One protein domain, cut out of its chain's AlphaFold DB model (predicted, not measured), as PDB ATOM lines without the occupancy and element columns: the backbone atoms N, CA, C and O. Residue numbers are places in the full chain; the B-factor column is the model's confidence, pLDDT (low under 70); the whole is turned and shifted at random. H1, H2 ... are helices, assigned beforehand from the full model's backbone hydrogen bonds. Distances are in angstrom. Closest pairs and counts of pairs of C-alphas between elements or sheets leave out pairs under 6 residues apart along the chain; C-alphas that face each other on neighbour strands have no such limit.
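Overview. This is residues 290 to 305 and 313 to 402 of the 574 residues of the protein "dTMP kinase" of Quercus lobata (UniProt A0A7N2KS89). A long helix, H3, has four shorter ones set crosswise along it: H2 at its start, H1 and H5 side by side, then H4. The 106 printed residues hold five named helices, H1 to H5 in order: all helix. The whole is loose, radius of gyration of the C-alphas 16.1 A, spanning 48 by 29 by 28 A.

Arrangement. H1, residues 290 to 304, touches H2, residues 314 to 328, closest at C-alphas 298 and 321, 5.5 A. H3, residues 337 to 362, touches H2 with residues 337 to 341 alone, closest at C-alphas 337 and 322, 5.6 A. H4, residues 371 to 386, touches H3 at a steep tilt of 63 degrees, closest at C-alphas 378 and 358, 5.0 A. H5, residues 393 to 399, touches H1, closest at C-alphas 395 and 293, 6.6 A. Every O i to N i+4 pair in these helices is within hydrogen-bond range.

Along the chain. Find C-alpha 290, beginning H1, at (-6.760, 38.291, 37.459); H3 runs 37.1 A; H5 ends at C-alpha 399, (-0.222, 30.048, 48.002).

Size, cuts and confidence. C-alphas 305 and 313 are 15.5 A apart across the cut; pLDDT is under 70 for 11 residues.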
ATOM      1  N   GLU A 290      -7.374  39.004  38.581       86.06
ATOM      2  CA  GLU A 290      -6.760  38.291  37.459       86.06
ATOM      3  C   GLU A 290      -5.279  38.666  37.300       86.06
ATOM      4  O   GLU A 290      -4.448  37.792  37.046       86.06
ATOM      5  N   GLU A 291      -4.921  39.941  37.511       90.62
ATOM      6  CA  GLU A 291      -3.518  40.364  37.552       90.62
ATOM      7  C   GLU A 291      -2.763  39.743  38.739       90.62
ATOM      8  O   GLU A 291      -1.637  39.279  38.567       90.62
ATOM      9  N   ASP A 292      -3.363  39.683  39.931       93.06
ATOM     10  CA  ASP A 292      -2.736  39.046  41.096       93.06
ATOM     11  C   ASP A 292      -2.548  37.529  40.899       93.06
ATOM     12  O   ASP A 292      -1.479  36.993  41.200       93.06
ATOM     13  N   LEU A 293      -3.557  36.836  40.359       88.94
ATOM     14  CA  LEU A 293      -3.504  35.398  40.073       88.94
ATOM     15  C   LEU A 293      -2.459  35.069  38.999       88.94
ATOM     16  O   LEU A 293      -1.663  34.142  39.177       88.94
ATOM     17  N   LEU A 294      -2.404  35.844  37.911       90.88
ATOM     18  CA  LEU A 294      -1.389  35.657  36.874       90.88
ATOM     19  C   LEU A 294       0.018  35.972  37.392       90.88
ATOM     20  O   LEU A 294       0.969  35.292  37.015       90.88
ATOM     21  N   LEU A 295       0.165  36.960  38.279       91.62
ATOM     22  CA  LEU A 295       1.434  37.252  38.944       91.62
ATOM     23  C   LEU A 295       1.881  36.094  39.849       91.62
ATOM     24  O   LEU A 295       3.047  35.708  39.802       91.62
ATOM     25  N   ILE A 296       0.975  35.483  40.615       87.69
ATOM     26  CA  ILE A 296       1.292  34.282  41.406       87.69
ATOM     27  C   ILE A 296       1.689  33.118  40.499       87.69
ATOM     28  O   ILE A 296       2.697  32.468  40.765       87.69
ATOM     29  N   SER A 297       0.969  32.893  39.397       85.44
ATOM     30  CA  SER A 297       1.333  31.879  38.402       85.44
ATOM     31  C   SER A 297       2.720  32.141  37.799       85.44
ATOM     32  O   SER A 297       3.560  31.241  37.771       85.44
ATOM     33  N   ALA A 298       3.015  33.382  37.404       86.94
ATOM     34  CA  ALA A 298       4.319  33.786  36.877       86.94
ATOM     35  C   ALA A 298       5.447  33.586  37.902       86.94
ATOM     36  O   ALA A 298       6.512  33.072  37.559       86.94
ATOM     37  N   TRP A 299       5.206  33.947  39.167       87.06
ATOM     38  CA  TRP A 299       6.157  33.726  40.252       87.06
ATOM     39  C   TRP A 299       6.389  32.237  40.511       87.06
ATOM     40  O   TRP A 299       7.545  31.833  40.614       87.06
ATOM     41  N   LEU A 300       5.335  31.415  40.565       81.62
ATOM     42  CA  LEU A 300       5.448  29.965  40.743       81.62
ATOM     43  C   LEU A 300       6.246  29.334  39.595       81.62
ATOM     44  O   LEU A 300       7.227  28.650  39.859       81.62
ATOM     45  N   ASN A 301       5.896  29.624  38.340       80.12
ATOM     46  CA  ASN A 301       6.582  29.075  37.165       80.12
ATOM     47  C   ASN A 301       8.071  29.460  37.135       80.12
ATOM     48  O   ASN A 301       8.932  28.586  37.068       80.12
ATOM     49  N   ILE A 302       8.401  30.753  37.238       79.00
ATOM     50  CA  ILE A 302       9.795  31.221  37.138       79.00
ATOM     51  C   ILE A 302      10.623  30.863  38.382       79.00
ATOM     52  O   ILE A 302      11.825  30.643  38.272       79.00
ATOM     53  N   SER A 303      10.008  30.751  39.565       66.62
ATOM     54  CA  SER A 303      10.716  30.334  40.789       66.62
ATOM     55  C   SER A 303      10.875  28.817  40.920       66.62
ATOM     56  O   SER A 303      11.564  28.370  41.842       66.62
ATOM     57  N   LEU A 304      10.228  28.023  40.062       58.06
ATOM     58  CA  LEU A 304      10.336  26.559  40.016       58.06
ATOM     59  C   LEU A 304      11.093  26.050  38.776       58.06
ATOM     60  O   LEU A 304      11.395  24.861  38.712       58.06
ATOM     61  N   ASP A 305      11.443  26.930  37.835       54.09
ATOM     62  CA  ASP A 305      12.287  26.602  36.686       54.09
ATOM     63  C   ASP A 305      13.724  26.247  37.119       54.09
ATOM     64  O   ASP A 305      14.354  26.943  37.917       54.09
ATOM     65  N   LYS A 313      20.965  37.758  39.152       65.81
ATOM     66  CA  LYS A 313      20.830  39.146  39.629       65.81
ATOM     67  C   LYS A 313      19.341  39.502  39.743       65.81
ATOM     68  O   LYS A 313      18.602  39.331  38.777       65.81
ATOM     69  N   HIS A 314      18.920  40.088  40.870       70.25
ATOM     70  CA  HIS A 314      17.520  40.444  41.188       70.25
ATOM     71  C   HIS A 314      16.739  41.087  40.018       70.25
ATOM     72  O   HIS A 314      15.576  40.773  39.781       70.25
ATOM     73  N   LYS A 315      17.394  41.962  39.241       73.25
ATOM     74  CA  LYS A 315      16.812  42.638  38.067       73.25
ATOM     75  C   LYS A 315      16.479  41.692  36.899       73.25
ATOM     76  O   LYS A 315      15.545  41.979  36.158       73.25
ATOM     77  N   SER A 316      17.225  40.600  36.720       76.44
ATOM     78  CA  SER A 316      16.984  39.588  35.682       76.44
ATOM     79  C   SER A 316      15.825  38.666  36.062       76.44
ATOM     80  O   SER A 316      14.915  38.485  35.261       76.44
ATOM     81  N   TYR A 317      15.792  38.188  37.309       79.44
ATOM     82  CA  TYR A 317      14.697  37.366  37.839       79.44
ATOM     83  C   TYR A 317      13.328  38.063  37.703       79.44
ATOM     84  O   TYR A 317      12.400  37.524  37.100       79.44
ATOM     85  N   TRP A 318      13.221  39.321  38.149       85.19
ATOM     86  CA  TRP A 318      11.979  40.095  38.005       85.19
ATOM     87  C   TRP A 318      11.633  40.457  36.559       85.19
ATOM     88  O   TRP A 318      10.456  40.628  36.244       85.19
ATOM     89  N   ARG A 319      12.628  40.536  35.664       85.06
ATOM     90  CA  ARG A 319      12.372  40.675  34.227       85.06
ATOM     91  C   ARG A 319      11.721  39.409  33.667       85.06
ATOM     92  O   ARG A 319      10.716  39.541  32.984       85.06
ATOM     93  N   ARG A 320      12.212  38.215  34.016       85.06
ATOM     94  CA  ARG A 320      11.627  36.934  33.575       85.06
ATOM     95  C   ARG A 320      10.186  36.746  34.064       85.06
ATOM     96  O   ARG A 320       9.329  36.323  33.292       85.06
ATOM     97  N   ILE A 321       9.883  37.124  35.313       85.19
ATOM     98  CA  ILE A 321       8.500  37.137  35.836       85.19
ATOM     99  C   ILE A 321       7.620  38.114  35.044       85.19
ATOM    100  O   ILE A 321       6.497  37.775  34.677       85.19
ATOM    101  N   TRP A 322       8.128  39.314  34.746       91.94
ATOM    102  CA  TRP A 322       7.410  40.309  33.947       91.94
ATOM    103  C   TRP A 322       7.177  39.846  32.497       91.94
ATOM    104  O   TRP A 322       6.073  39.998  31.979       91.94
ATOM    105  N   GLU A 323       8.165  39.209  31.862       89.19
ATOM    106  CA  GLU A 323       8.046  38.607  30.527       89.19
ATOM    107  C   GLU A 323       6.996  37.488  30.510       89.19
ATOM    108  O   GLU A 323       6.128  37.478  29.636       89.19
ATOM    109  N   TYR A 324       7.003  36.592  31.505       89.38
ATOM    110  CA  TYR A 324       5.975  35.555  31.647       89.38
ATOM    111  C   TYR A 324       4.579  36.168  31.820       89.38
ATOM    112  O   TYR A 324       3.637  35.750  31.145       89.38
ATOM    113  N   PHE A 325       4.435  37.175  32.687       90.44
ATOM    114  CA  PHE A 325       3.168  37.871  32.914       90.44
ATOM    115  C   PHE A 325       2.634  38.515  31.624       90.44
ATOM    116  O   PHE A 325       1.475  38.324  31.267       90.44
ATOM    117  N   HIS A 326       3.482  39.219  30.867       90.06
ATOM    118  CA  HIS A 326       3.070  39.858  29.614       90.06
ATOM    119  C   HIS A 326       2.839  38.882  28.455       90.06
ATOM    120  O   HIS A 326       2.051  39.205  27.567       90.06
ATOM    121  N   LYS A 327       3.477  37.705  28.462       90.75
ATOM    122  CA  LYS A 327       3.254  36.638  27.474       90.75
ATOM    123  C   LYS A 327       1.938  35.887  27.699       90.75
ATOM    124  O   LYS A 327       1.323  35.462  26.728       90.75
ATOM    125  N   ASN A 328       1.519  35.720  28.955       85.31
ATOM    126  CA  ASN A 328       0.382  34.870  29.335       85.31
ATOM    127  C   ASN A 328      -0.867  35.652  29.793       85.31
ATOM    128  O   ASN A 328      -1.840  35.045  30.240       85.31
ATOM    129  N   LYS A 329      -0.872  36.989  29.698       88.25
ATOM    130  CA  LYS A 329      -2.058  37.803  30.014       88.25
ATOM    131  C   LYS A 329      -3.153  37.634  28.960       88.25
ATOM    132  O   LYS A 329      -2.922  37.803  27.767       88.25
ATOM    133  N   THR A 330      -4.372  37.388  29.426       84.12
ATOM    134  CA  THR A 330      -5.606  37.392  28.618       84.12
ATOM    135  C   THR A 330      -6.329  38.745  28.655       84.12
ATOM    136  O   THR A 330      -7.380  38.910  28.041       84.12
ATOM    137  N   PHE A 331      -5.764  39.726  29.364       85.81
ATOM    138  CA  PHE A 331      -6.346  41.037  29.649       85.81
ATOM    139  C   PHE A 331      -5.395  42.185  29.267       85.81
ATOM    140  O   PHE A 331      -4.179  42.013  29.124       85.81
ATOM    141  N   ILE A 332      -5.943  43.394  29.122       82.25
ATOM    142  CA  ILE A 332      -5.161  44.605  28.839       82.25
ATOM    143  C   ILE A 332      -4.438  45.037  30.117       82.25
ATOM    144  O   ILE A 332      -5.062  45.331  31.132       82.25
ATOM    145  N   SER A 333      -3.107  45.067  30.067       85.06
ATOM    146  CA  SER A 333      -2.258  45.445  31.197       85.06
ATOM    147  C   SER A 333      -0.888  45.930  30.712       85.06
ATOM    148  O   SER A 333      -0.248  45.283  29.873       85.06
ATOM    149  N   GLU A 334      -0.457  47.077  31.237       88.12
ATOM    150  CA  GLU A 334       0.788  47.792  30.903       88.12
ATOM    151  C   GLU A 334       1.702  47.941  32.137       88.12
ATOM    152  O   GLU A 334       2.441  48.916  32.286       88.12
ATOM    153  N   ARG A 335       1.633  46.989  33.082       88.00
ATOM    154  CA  ARG A 335       2.462  47.028  34.297       88.00
ATOM    155  C   ARG A 335       3.941  47.063  33.934       88.00
ATOM    156  O   ARG A 335       4.409  46.323  33.080       88.00
ATOM    157  N   THR A 336       4.710  47.881  34.639       88.00
ATOM    158  CA  THR A 336       6.175  47.858  34.544       88.00
ATOM    159  C   THR A 336       6.758  46.754  35.437       88.00
ATOM    160  O   THR A 336       6.115  46.376  36.423       88.00
ATOM    161  N   PRO A 337       7.998  46.278  35.196       84.44
ATOM    162  CA  PRO A 337       8.656  45.308  36.079       84.44
ATOM    163  C   PRO A 337       8.695  45.770  37.544       84.44
ATOM    164  O   PRO A 337       8.464  44.982  38.459       84.44
ATOM    165  N   THR A 338       8.899  47.071  37.773       83.50
ATOM    166  CA  THR A 338       8.854  47.701  39.101       83.50
ATOM    167  C   THR A 338       7.463  47.617  39.733       83.50
ATOM    168  O   THR A 338       7.348  47.320  40.921       83.50
ATOM    169  N   SER A 339       6.400  47.839  38.950       88.94
ATOM    170  CA  SER A 339       5.016  47.728  39.425       88.94
ATOM    171  C   SER A 339       4.669  46.292  39.823       88.94
ATOM    172  O   SER A 339       4.073  46.097  40.881       88.94
ATOM    173  N   ILE A 340       5.091  45.305  39.026       88.56
ATOM    174  CA  ILE A 340       4.917  43.878  39.324       88.56
ATOM    175  C   ILE A 340       5.687  43.481  40.593       88.56
ATOM    176  O   ILE A 340       5.106  42.910  41.513       88.56
ATOM    177  N   THR A 341       6.965  43.860  40.684       90.31
ATOM    178  CA  THR A 341       7.820  43.584  41.855       90.31
ATOM    179  C   THR A 341       7.211  44.162  43.137       90.31
ATOM    180  O   THR A 341       7.114  43.482  44.156       90.31
ATOM    181  N   SER A 342       6.751  45.419  43.090       89.50
ATOM    182  CA  SER A 342       6.127  46.077  44.241       89.50
ATOM    183  C   SER A 342       4.805  45.423  44.641       89.50
ATOM    184  O   SER A 342       4.535  45.323  45.837       89.50
ATOM    185  N   ARG A 343       3.982  44.983  43.676       93.12
ATOM    186  CA  ARG A 343       2.713  44.306  43.970       93.12
ATOM    187  C   ARG A 343       2.950  42.955  44.630       93.12
ATOM    188  O   ARG A 343       2.317  42.678  45.646       93.12
ATOM    189  N   TRP A 344       3.900  42.171  44.115       92.94
ATOM    190  CA  TRP A 344       4.290  40.904  44.729       92.94
ATOM    191  C   TRP A 344       4.700  41.089  46.193       92.94
ATOM    192  O   TRP A 344       4.144  40.430  47.068       92.94
ATOM    193  N   SER A 345       5.591  42.041  46.487       89.94
ATOM    194  CA  SER A 345       6.019  42.331  47.864       89.94
ATOM    195  C   SER A 345       4.854  42.700  48.794       89.94
ATOM    196  O   SER A 345       4.896  42.382  49.982       89.94
ATOM    197  N   THR A 346       3.802  43.352  48.280       91.50
ATOM    198  CA  THR A 346       2.577  43.634  49.044       91.50
ATOM    199  C   THR A 346       1.770  42.362  49.315       91.50
ATOM    200  O   THR A 346       1.448  42.105  50.474       91.50
ATOM    201  N   ILE A 347       1.499  41.549  48.284       90.38
ATOM    202  CA  ILE A 347       0.787  40.264  48.418       90.38
ATOM    203  C   ILE A 347       1.518  39.368  49.423       90.38
ATOM    204  O   ILE A 347       0.912  38.878  50.377       90.38
ATOM    205  N   GLN A 348       2.828  39.200  49.244       89.38
ATOM    206  CA  GLN A 348       3.681  38.365  50.078       89.38
ATOM    207  C   GLN A 348       3.628  38.796  51.551       89.38
ATOM    208  O   GLN A 348       3.283  37.994  52.413       89.38
ATOM    209  N   ASN A 349       3.911  40.070  51.844       88.81
ATOM    210  CA  ASN A 349       3.961  40.599  53.211       88.81
ATOM    211  C   ASN A 349       2.606  40.467  53.931       88.81
ATOM    212  O   ASN A 349       2.549  40.017  55.076       88.81
ATOM    213  N   SER A 350       1.505  40.798  53.249       88.69
ATOM    214  CA  SER A 350       0.153  40.628  53.792       88.69
ATOM    215  C   SER A 350      -0.189  39.159  54.052       88.69
ATOM    216  O   SER A 350      -0.735  38.841  55.107       88.69
ATOM    217  N   THR A 351       0.170  38.259  53.134       88.62
ATOM    218  CA  THR A 351      -0.117  36.820  53.254       88.62
ATOM    219  C   THR A 351       0.729  36.167  54.353       88.62
ATOM    220  O   THR A 351       0.194  35.424  55.169       88.62
ATOM    221  N   GLU A 352       2.019  36.502  54.470       85.94
ATOM    222  CA  GLU A 352       2.892  36.037  55.564       85.94
ATOM    223  C   GLU A 352       2.383  36.459  56.952       85.94
ATOM    224  O   GLU A 352       2.482  35.692  57.914       85.94
ATOM    225  N   LYS A 353       1.858  37.685  57.078       88.69
ATOM    226  CA  LYS A 353       1.241  38.174  58.319       88.69
ATOM    227  C   LYS A 353      -0.035  37.409  58.640       88.69
ATOM    228  O   LYS A 353      -0.199  36.964  59.771       88.69
ATOM    229  N   PHE A 354      -0.903  37.214  57.647       90.06
ATOM    230  CA  PHE A 354      -2.129  36.437  57.804       90.06
ATOM    231  C   PHE A 354      -1.848  34.990  58.244       90.06
ATOM    232  O   PHE A 354      -2.435  34.539  59.227       90.06
ATOM    233  N   CYS A 355      -0.879  34.308  57.622       87.06
ATOM    234  CA  CYS A 355      -0.425  32.983  58.061       87.06
ATOM    235  C   CYS A 355       0.085  32.983  59.515       87.06
ATOM    236  O   CYS A 355      -0.155  32.025  60.242       87.06
ATOM    237  N   GLY A 356       0.749  34.056  59.961       84.81
ATOM    238  CA  GLY A 356       1.178  34.212  61.355       84.81
ATOM    239  C   GLY A 356       0.010  34.250  62.347       84.81
ATOM    240  O   GLY A 356       0.051  33.555  63.359       84.81
ATOM    241  N   TYR A 357      -1.054  35.001  62.039       87.31
ATOM    242  CA  TYR A 357      -2.270  35.021  62.862       87.31
ATOM    243  C   TYR A 357      -3.037  33.694  62.809       87.31
ATOM    244  O   TYR A 357      -3.589  33.278  63.824       87.31
ATOM    245  N   LEU A 358      -3.054  33.007  61.662       85.75
ATOM    246  CA  LEU A 358      -3.679  31.688  61.543       85.75
ATOM    247  C   LEU A 358      -2.958  30.647  62.413       85.75
ATOM    248  O   LEU A 358      -3.607  29.999  63.229       85.75
ATOM    249  N   ALA A 359      -1.625  30.588  62.345       82.38
ATOM    250  CA  ALA A 359      -0.819  29.721  63.204       82.38
ATOM    251  C   ALA A 359      -1.004  30.042  64.701       82.38
ATOM    252  O   ALA A 359      -1.074  29.135  65.525       82.38
ATOM    253  N   GLN A 360      -1.151  31.326  65.059       85.50
ATOM    254  CA  GLN A 360      -1.459  31.749  66.431       85.50
ATOM    255  C   GLN A 360      -2.862  31.301  66.887       85.50
ATOM    256  O   GLN A 360      -3.057  30.996  68.061       85.50
ATOM    257  N   VAL A 361      -3.849  31.254  65.986       83.94
ATOM    258  CA  VAL A 361      -5.187  30.709  66.279       83.94
ATOM    259  C   VAL A 361      -5.143  29.188  66.436       83.94
ATOM    260  O   VAL A 361      -5.819  28.649  67.313       83.94
ATOM    261  N   GLU A 362      -4.348  28.499  65.622       79.81
ATOM    262  CA  GLU A 362      -4.168  27.046  65.683       79.81
ATOM    263  C   GLU A 362      -3.453  26.612  66.969       79.81
ATOM    264  O   GLU A 362      -3.915  25.685  67.634       79.81
ATOM    265  N   SER A 363      -2.416  27.343  67.396       78.06
ATOM    266  CA  SER A 363      -1.677  27.071  68.637       78.06
ATOM    267  C   SER A 363      -2.458  27.369  69.925       78.06
ATOM    268  O   SER A 363      -1.950  27.120  71.013       78.06
ATOM    269  N   MET A 364      -3.675  27.921  69.844       76.69
ATOM    270  CA  MET A 364      -4.543  28.132  71.013       76.69
ATOM    271  C   MET A 364      -5.359  26.887  71.404       76.69
ATOM    272  O   MET A 364      -6.096  26.961  72.382       76.69
ATOM    273  N   HIS A 365      -5.275  25.781  70.646       58.16
ATOM    274  CA  HIS A 365      -5.910  24.483  70.950       58.16
ATOM    275  C   HIS A 365      -7.386  24.562  71.407       58.16
ATOM    276  O   HIS A 365      -7.841  23.798  72.255       58.16
ATOM    277  N   GLN A 366      -8.167  25.487  70.835       65.31
ATOM    278  CA  GLN A 366      -9.578  25.662  71.189       65.31
ATOM    279  C   GLN A 366     -10.439  24.558  70.559       65.31
ATOM    280  O   GLN A 366     -10.732  24.587  69.360       65.31
ATOM    281  N   SER A 367     -10.842  23.589  71.382       55.62
ATOM    282  CA  SER A 367     -11.725  22.482  71.009       55.62
ATOM    283  C   SER A 367     -13.036  22.984  70.392       55.62
ATOM    284  O   SER A 367     -13.746  23.783  70.998       55.62
ATOM    285  N   GLY A 368     -13.374  22.489  69.196       61.97
ATOM    286  CA  GLY A 368     -14.676  22.715  68.549       61.97
ATOM    287  C   GLY A 368     -14.726  23.736  67.403       61.97
ATOM    288  O   GLY A 368     -15.759  23.817  66.747       61.97
ATOM    289  N   LEU A 369     -13.649  24.477  67.106       68.56
ATOM    290  CA  LEU A 369     -13.619  25.398  65.953       68.56
ATOM    291  C   LEU A 369     -13.307  24.668  64.635       68.56
ATOM    292  O   LEU A 369     -12.286  23.977  64.531       68.56
ATOM    293  N   ASN A 370     -14.138  24.875  63.608       77.56
ATOM    294  CA  ASN A 370     -13.887  24.350  62.262       77.56
ATOM    295  C   ASN A 370     -12.821  25.194  61.510       77.56
ATOM    296  O   ASN A 370     -12.416  26.262  61.973       77.56
ATOM    297  N   GLU A 371     -12.327  24.726  60.353       75.31
ATOM    298  CA  GLU A 371     -11.294  25.439  59.567       75.31
ATOM    299  C   GLU A 371     -11.734  26.864  59.175       75.31
ATOM    300  O   GLU A 371     -10.965  27.818  59.308       75.31
ATOM    301  N   HIS A 372     -12.993  27.028  58.768       79.12
ATOM    302  CA  HIS A 372     -13.568  28.314  58.384       79.12
ATOM    303  C   HIS A 372     -13.672  29.282  59.581       79.12
ATOM    304  O   HIS A 372     -13.384  30.472  59.436       79.12
ATOM    305  N   ASP A 373     -13.982  28.787  60.783       84.19
ATOM    306  CA  ASP A 373     -14.004  29.597  62.010       84.19
ATOM    307  C   ASP A 373     -12.595  30.066  62.402       84.19
ATOM    308  O   ASP A 373     -12.413  31.218  62.814       84.19
ATOM    309  N   LYS A 374     -11.584  29.198  62.246       84.50
ATOM    310  CA  LYS A 374     -10.169  29.537  62.485       84.50
ATOM    311  C   LYS A 374      -9.701  30.629  61.523       84.50
ATOM    312  O   LYS A 374      -9.143  31.631  61.970       84.50
ATOM    313  N   ILE A 375     -10.016  30.493  60.232       87.31
ATOM    314  CA  ILE A 375      -9.772  31.514  59.202       87.31
ATOM    315  C   ILE A 375     -10.492  32.825  59.561       87.31
ATOM    316  O   ILE A 375      -9.877  33.892  59.556       87.31
ATOM    317  N   GLY A 376     -11.771  32.770  59.948       86.38
ATOM    318  CA  GLY A 376     -12.551  33.941  60.363       86.38
ATOM    319  C   GLY A 376     -12.016  34.631  61.627       86.38
ATOM    320  O   GLY A 376     -12.076  35.856  61.748       86.38
ATOM    321  N   LYS A 377     -11.445  33.875  62.572       87.81
ATOM    322  CA  LYS A 377     -10.755  34.416  63.754       87.81
ATOM    323  C   LYS A 377      -9.414  35.060  63.376       87.81
ATOM    324  O   LYS A 377      -9.163  36.190  63.787       87.81
ATOM    325  N   ALA A 378      -8.616  34.417  62.523       89.44
ATOM    326  CA  ALA A 378      -7.358  34.972  62.019       89.44
ATOM    327  C   ALA A 378      -7.567  36.281  61.229       89.44
ATOM    328  O   ALA A 378      -6.809  37.237  61.402       89.44
ATOM    329  N   LYS A 379      -8.638  36.375  60.422       91.25
ATOM    330  CA  LYS A 379      -9.003  37.611  59.701       91.25
ATOM    331  C   LYS A 379      -9.347  38.763  60.644       91.25
ATOM    332  O   LYS A 379      -8.917  39.886  60.388       91.25
ATOM    333  N   ARG A 380     -10.064  38.495  61.745       91.12
ATOM    334  CA  ARG A 380     -10.351  39.502  62.784       91.12
ATOM    335  C   ARG A 380      -9.070  40.002  63.452       91.12
ATOM    336  O   ARG A 380      -8.835  41.204  63.456       91.12
ATOM    337  N   MET A 381      -8.186  39.098  63.878       90.38
ATOM    338  CA  MET A 381      -6.895  39.458  64.487       90.38
ATOM    339  C   MET A 381      -6.000  40.279  63.537       90.38
ATOM    340  O   MET A 381      -5.370  41.257  63.958       90.38
ATOM    341  N   TYR A 382      -5.996  39.946  62.239       92.00
ATOM    342  CA  TYR A 382      -5.332  40.743  61.201       92.00
ATOM    343  C   TYR A 382      -5.952  42.147  61.085       92.00
ATOM    344  O   TYR A 382      -5.226  43.143  61.090       92.00
ATOM    345  N   GLN A 383      -7.284  42.250  61.015       91.88
ATOM    346  CA  GLN A 383      -8.000  43.523  60.867       91.88
ATOM    347  C   GLN A 383      -7.855  44.436  62.093       91.88
ATOM    348  O   GLN A 383      -7.658  45.642  61.943       91.88
ATOM    349  N   GLU A 384      -7.894  43.876  63.299       91.00
ATOM    350  CA  GLU A 384      -7.668  44.596  64.556       91.00
ATOM    351  C   GLU A 384      -6.254  45.192  64.617       91.00
ATOM    352  O   GLU A 384      -6.087  46.348  65.022       91.00
ATOM    353  N   SER A 385      -5.255  44.440  64.145       90.00
ATOM    354  CA  SER A 385      -3.839  44.832  64.142       90.00
ATOM    355  C   SER A 385      -3.475  45.810  63.018       90.00
ATOM    356  O   SER A 385      -2.707  46.745  63.234       90.00
ATOM    357  N   HIS A 386      -4.021  45.621  61.812       86.31
ATOM    358  CA  HIS A 386      -3.659  46.387  60.608       86.31
ATOM    359  C   HIS A 386      -4.710  47.417  60.167       86.31
ATOM    360  O   HIS A 386      -4.538  48.058  59.129       86.31
ATOM    361  N   LYS A 387      -5.799  47.577  60.934       87.19
ATOM    362  CA  LYS A 387      -6.923  48.514  60.700       87.19
ATOM    363  C   LYS A 387      -7.584  48.399  59.318       87.19
ATOM    364  O   LYS A 387      -8.335  49.275  58.905       87.19
ATOM    365  N   THR A 388      -7.323  47.303  58.616       85.25
ATOM    366  CA  THR A 388      -7.781  47.008  57.257       85.25
ATOM    367  C   THR A 388      -8.097  45.515  57.168       85.25
ATOM    368  O   THR A 388      -7.359  44.712  57.744       85.25
ATOM    369  N   PRO A 389      -9.192  45.109  56.499       88.81
ATOM    370  CA  PRO A 389      -9.487  43.694  56.308       88.81
ATOM    371  C   PRO A 389      -8.400  43.035  55.449       88.81
ATOM    372  O   PRO A 389      -7.717  43.701  54.669       88.81
ATOM    373  N   PHE A 390      -8.242  41.717  55.566       91.25
ATOM    374  CA  PHE A 390      -7.373  40.968  54.661       91.25
ATOM    375  C   PHE A 390      -7.979  40.968  53.245       91.25
ATOM    376  O   PHE A 390      -9.126  40.572  53.072       91.25
ATOM    377  N   GLN A 391      -7.225  41.446  52.248       89.00
ATOM    378  CA  GLN A 391      -7.708  41.670  50.870       89.00
ATOM    379  C   GLN A 391      -7.205  40.629  49.854       89.00
ATOM    380  O   GLN A 391      -7.482  40.749  48.665       89.00
ATOM    381  N   PHE A 392      -6.433  39.635  50.299       92.56
ATOM    382  CA  PHE A 392      -5.669  38.730  49.433       92.56
ATOM    383  C   PHE A 392      -6.110  37.267  49.576       92.56
ATOM    384  O   PHE A 392      -5.287  36.355  49.536       92.56
ATOM    385  N   ASP A 393      -7.411  37.037  49.758       87.50
ATOM    386  CA  ASP A 393      -8.002  35.697  49.871       87.50
ATOM    387  C   ASP A 393      -7.728  34.820  48.640       87.50
ATOM    388  O   ASP A 393      -7.311  33.669  48.778       87.50
ATOM    389  N   HIS A 394      -7.884  35.377  47.435       85.75
ATOM    390  CA  HIS A 394      -7.535  34.723  46.167       85.75
ATOM    391  C   HIS A 394      -6.058  34.327  46.117       85.75
ATOM    392  O   HIS A 394      -5.730  33.210  45.719       85.75
ATOM    393  N   CYS A 395      -5.169  35.207  46.586       87.06
ATOM    394  CA  CYS A 395      -3.736  34.939  46.631       87.06
ATOM    395  C   CYS A 395      -3.381  33.852  47.650       87.06
ATOM    396  O   CYS A 395      -2.638  32.925  47.334       87.06
ATOM    397  N   TRP A 396      -3.908  33.952  48.872       87.50
ATOM    398  CA  TRP A 396      -3.626  33.003  49.947       87.50
ATOM    399  C   TRP A 396      -4.120  31.598  49.605       87.50
ATOM    400  O   TRP A 396      -3.376  30.637  49.785       87.50
ATOM    401  N   ASN A 397      -5.318  31.469  49.026       82.00
ATOM    402  CA  ASN A 397      -5.847  30.180  48.576       82.00
ATOM    403  C   ASN A 397      -4.949  29.501  47.526       82.00
ATOM    404  O   ASN A 397      -4.834  28.278  47.531       82.00
ATOM    405  N   MET A 398      -4.271  30.276  46.673       78.69
ATOM    406  CA  MET A 398      -3.307  29.752  45.698       78.69
ATOM    407  C   MET A 398      -1.923  29.462  46.298       78.69
ATOM    408  O   MET A 398      -1.224  28.572  45.823       78.69
ATOM    409  N   LEU A 399      -1.527  30.186  47.348       79.88
ATOM    410  CA  LEU A 399      -0.222  30.048  48.002       79.88
ATOM    411  C   LEU A 399      -0.207  29.031  49.158       79.88
ATOM    412  O   LEU A 399       0.863  28.545  49.510       79.88
ATOM    413  N   ARG A 400      -1.354  28.652  49.737       72.62
ATOM    414  CA  ARG A 400      -1.407  27.771  50.924       72.62
ATOM    415  C   ARG A 400      -1.007  26.306  50.679       72.62
ATOM    416  O   ARG A 400      -0.738  25.600  51.644       72.62
ATOM    417  N   CYS A 401      -0.963  25.855  49.423       54.62
ATOM    418  CA  CYS A 401      -0.646  24.467  49.046       54.62
ATOM    419  C   CYS A 401       0.750  24.249  48.407       54.62
ATOM    420  O   CYS A 401       1.327  23.188  48.643       54.62
ATOM    421  N   PRO A 402       1.336  25.178  47.617       62.75
ATOM    422  CA  PRO A 402       2.653  24.976  47.001       62.75
ATOM    423  C   PRO A 402       3.836  24.828  47.992       62.75
ATOM    424  O   PRO A 402       4.045  25.708  48.836       62.75
TER     425      PRO A 402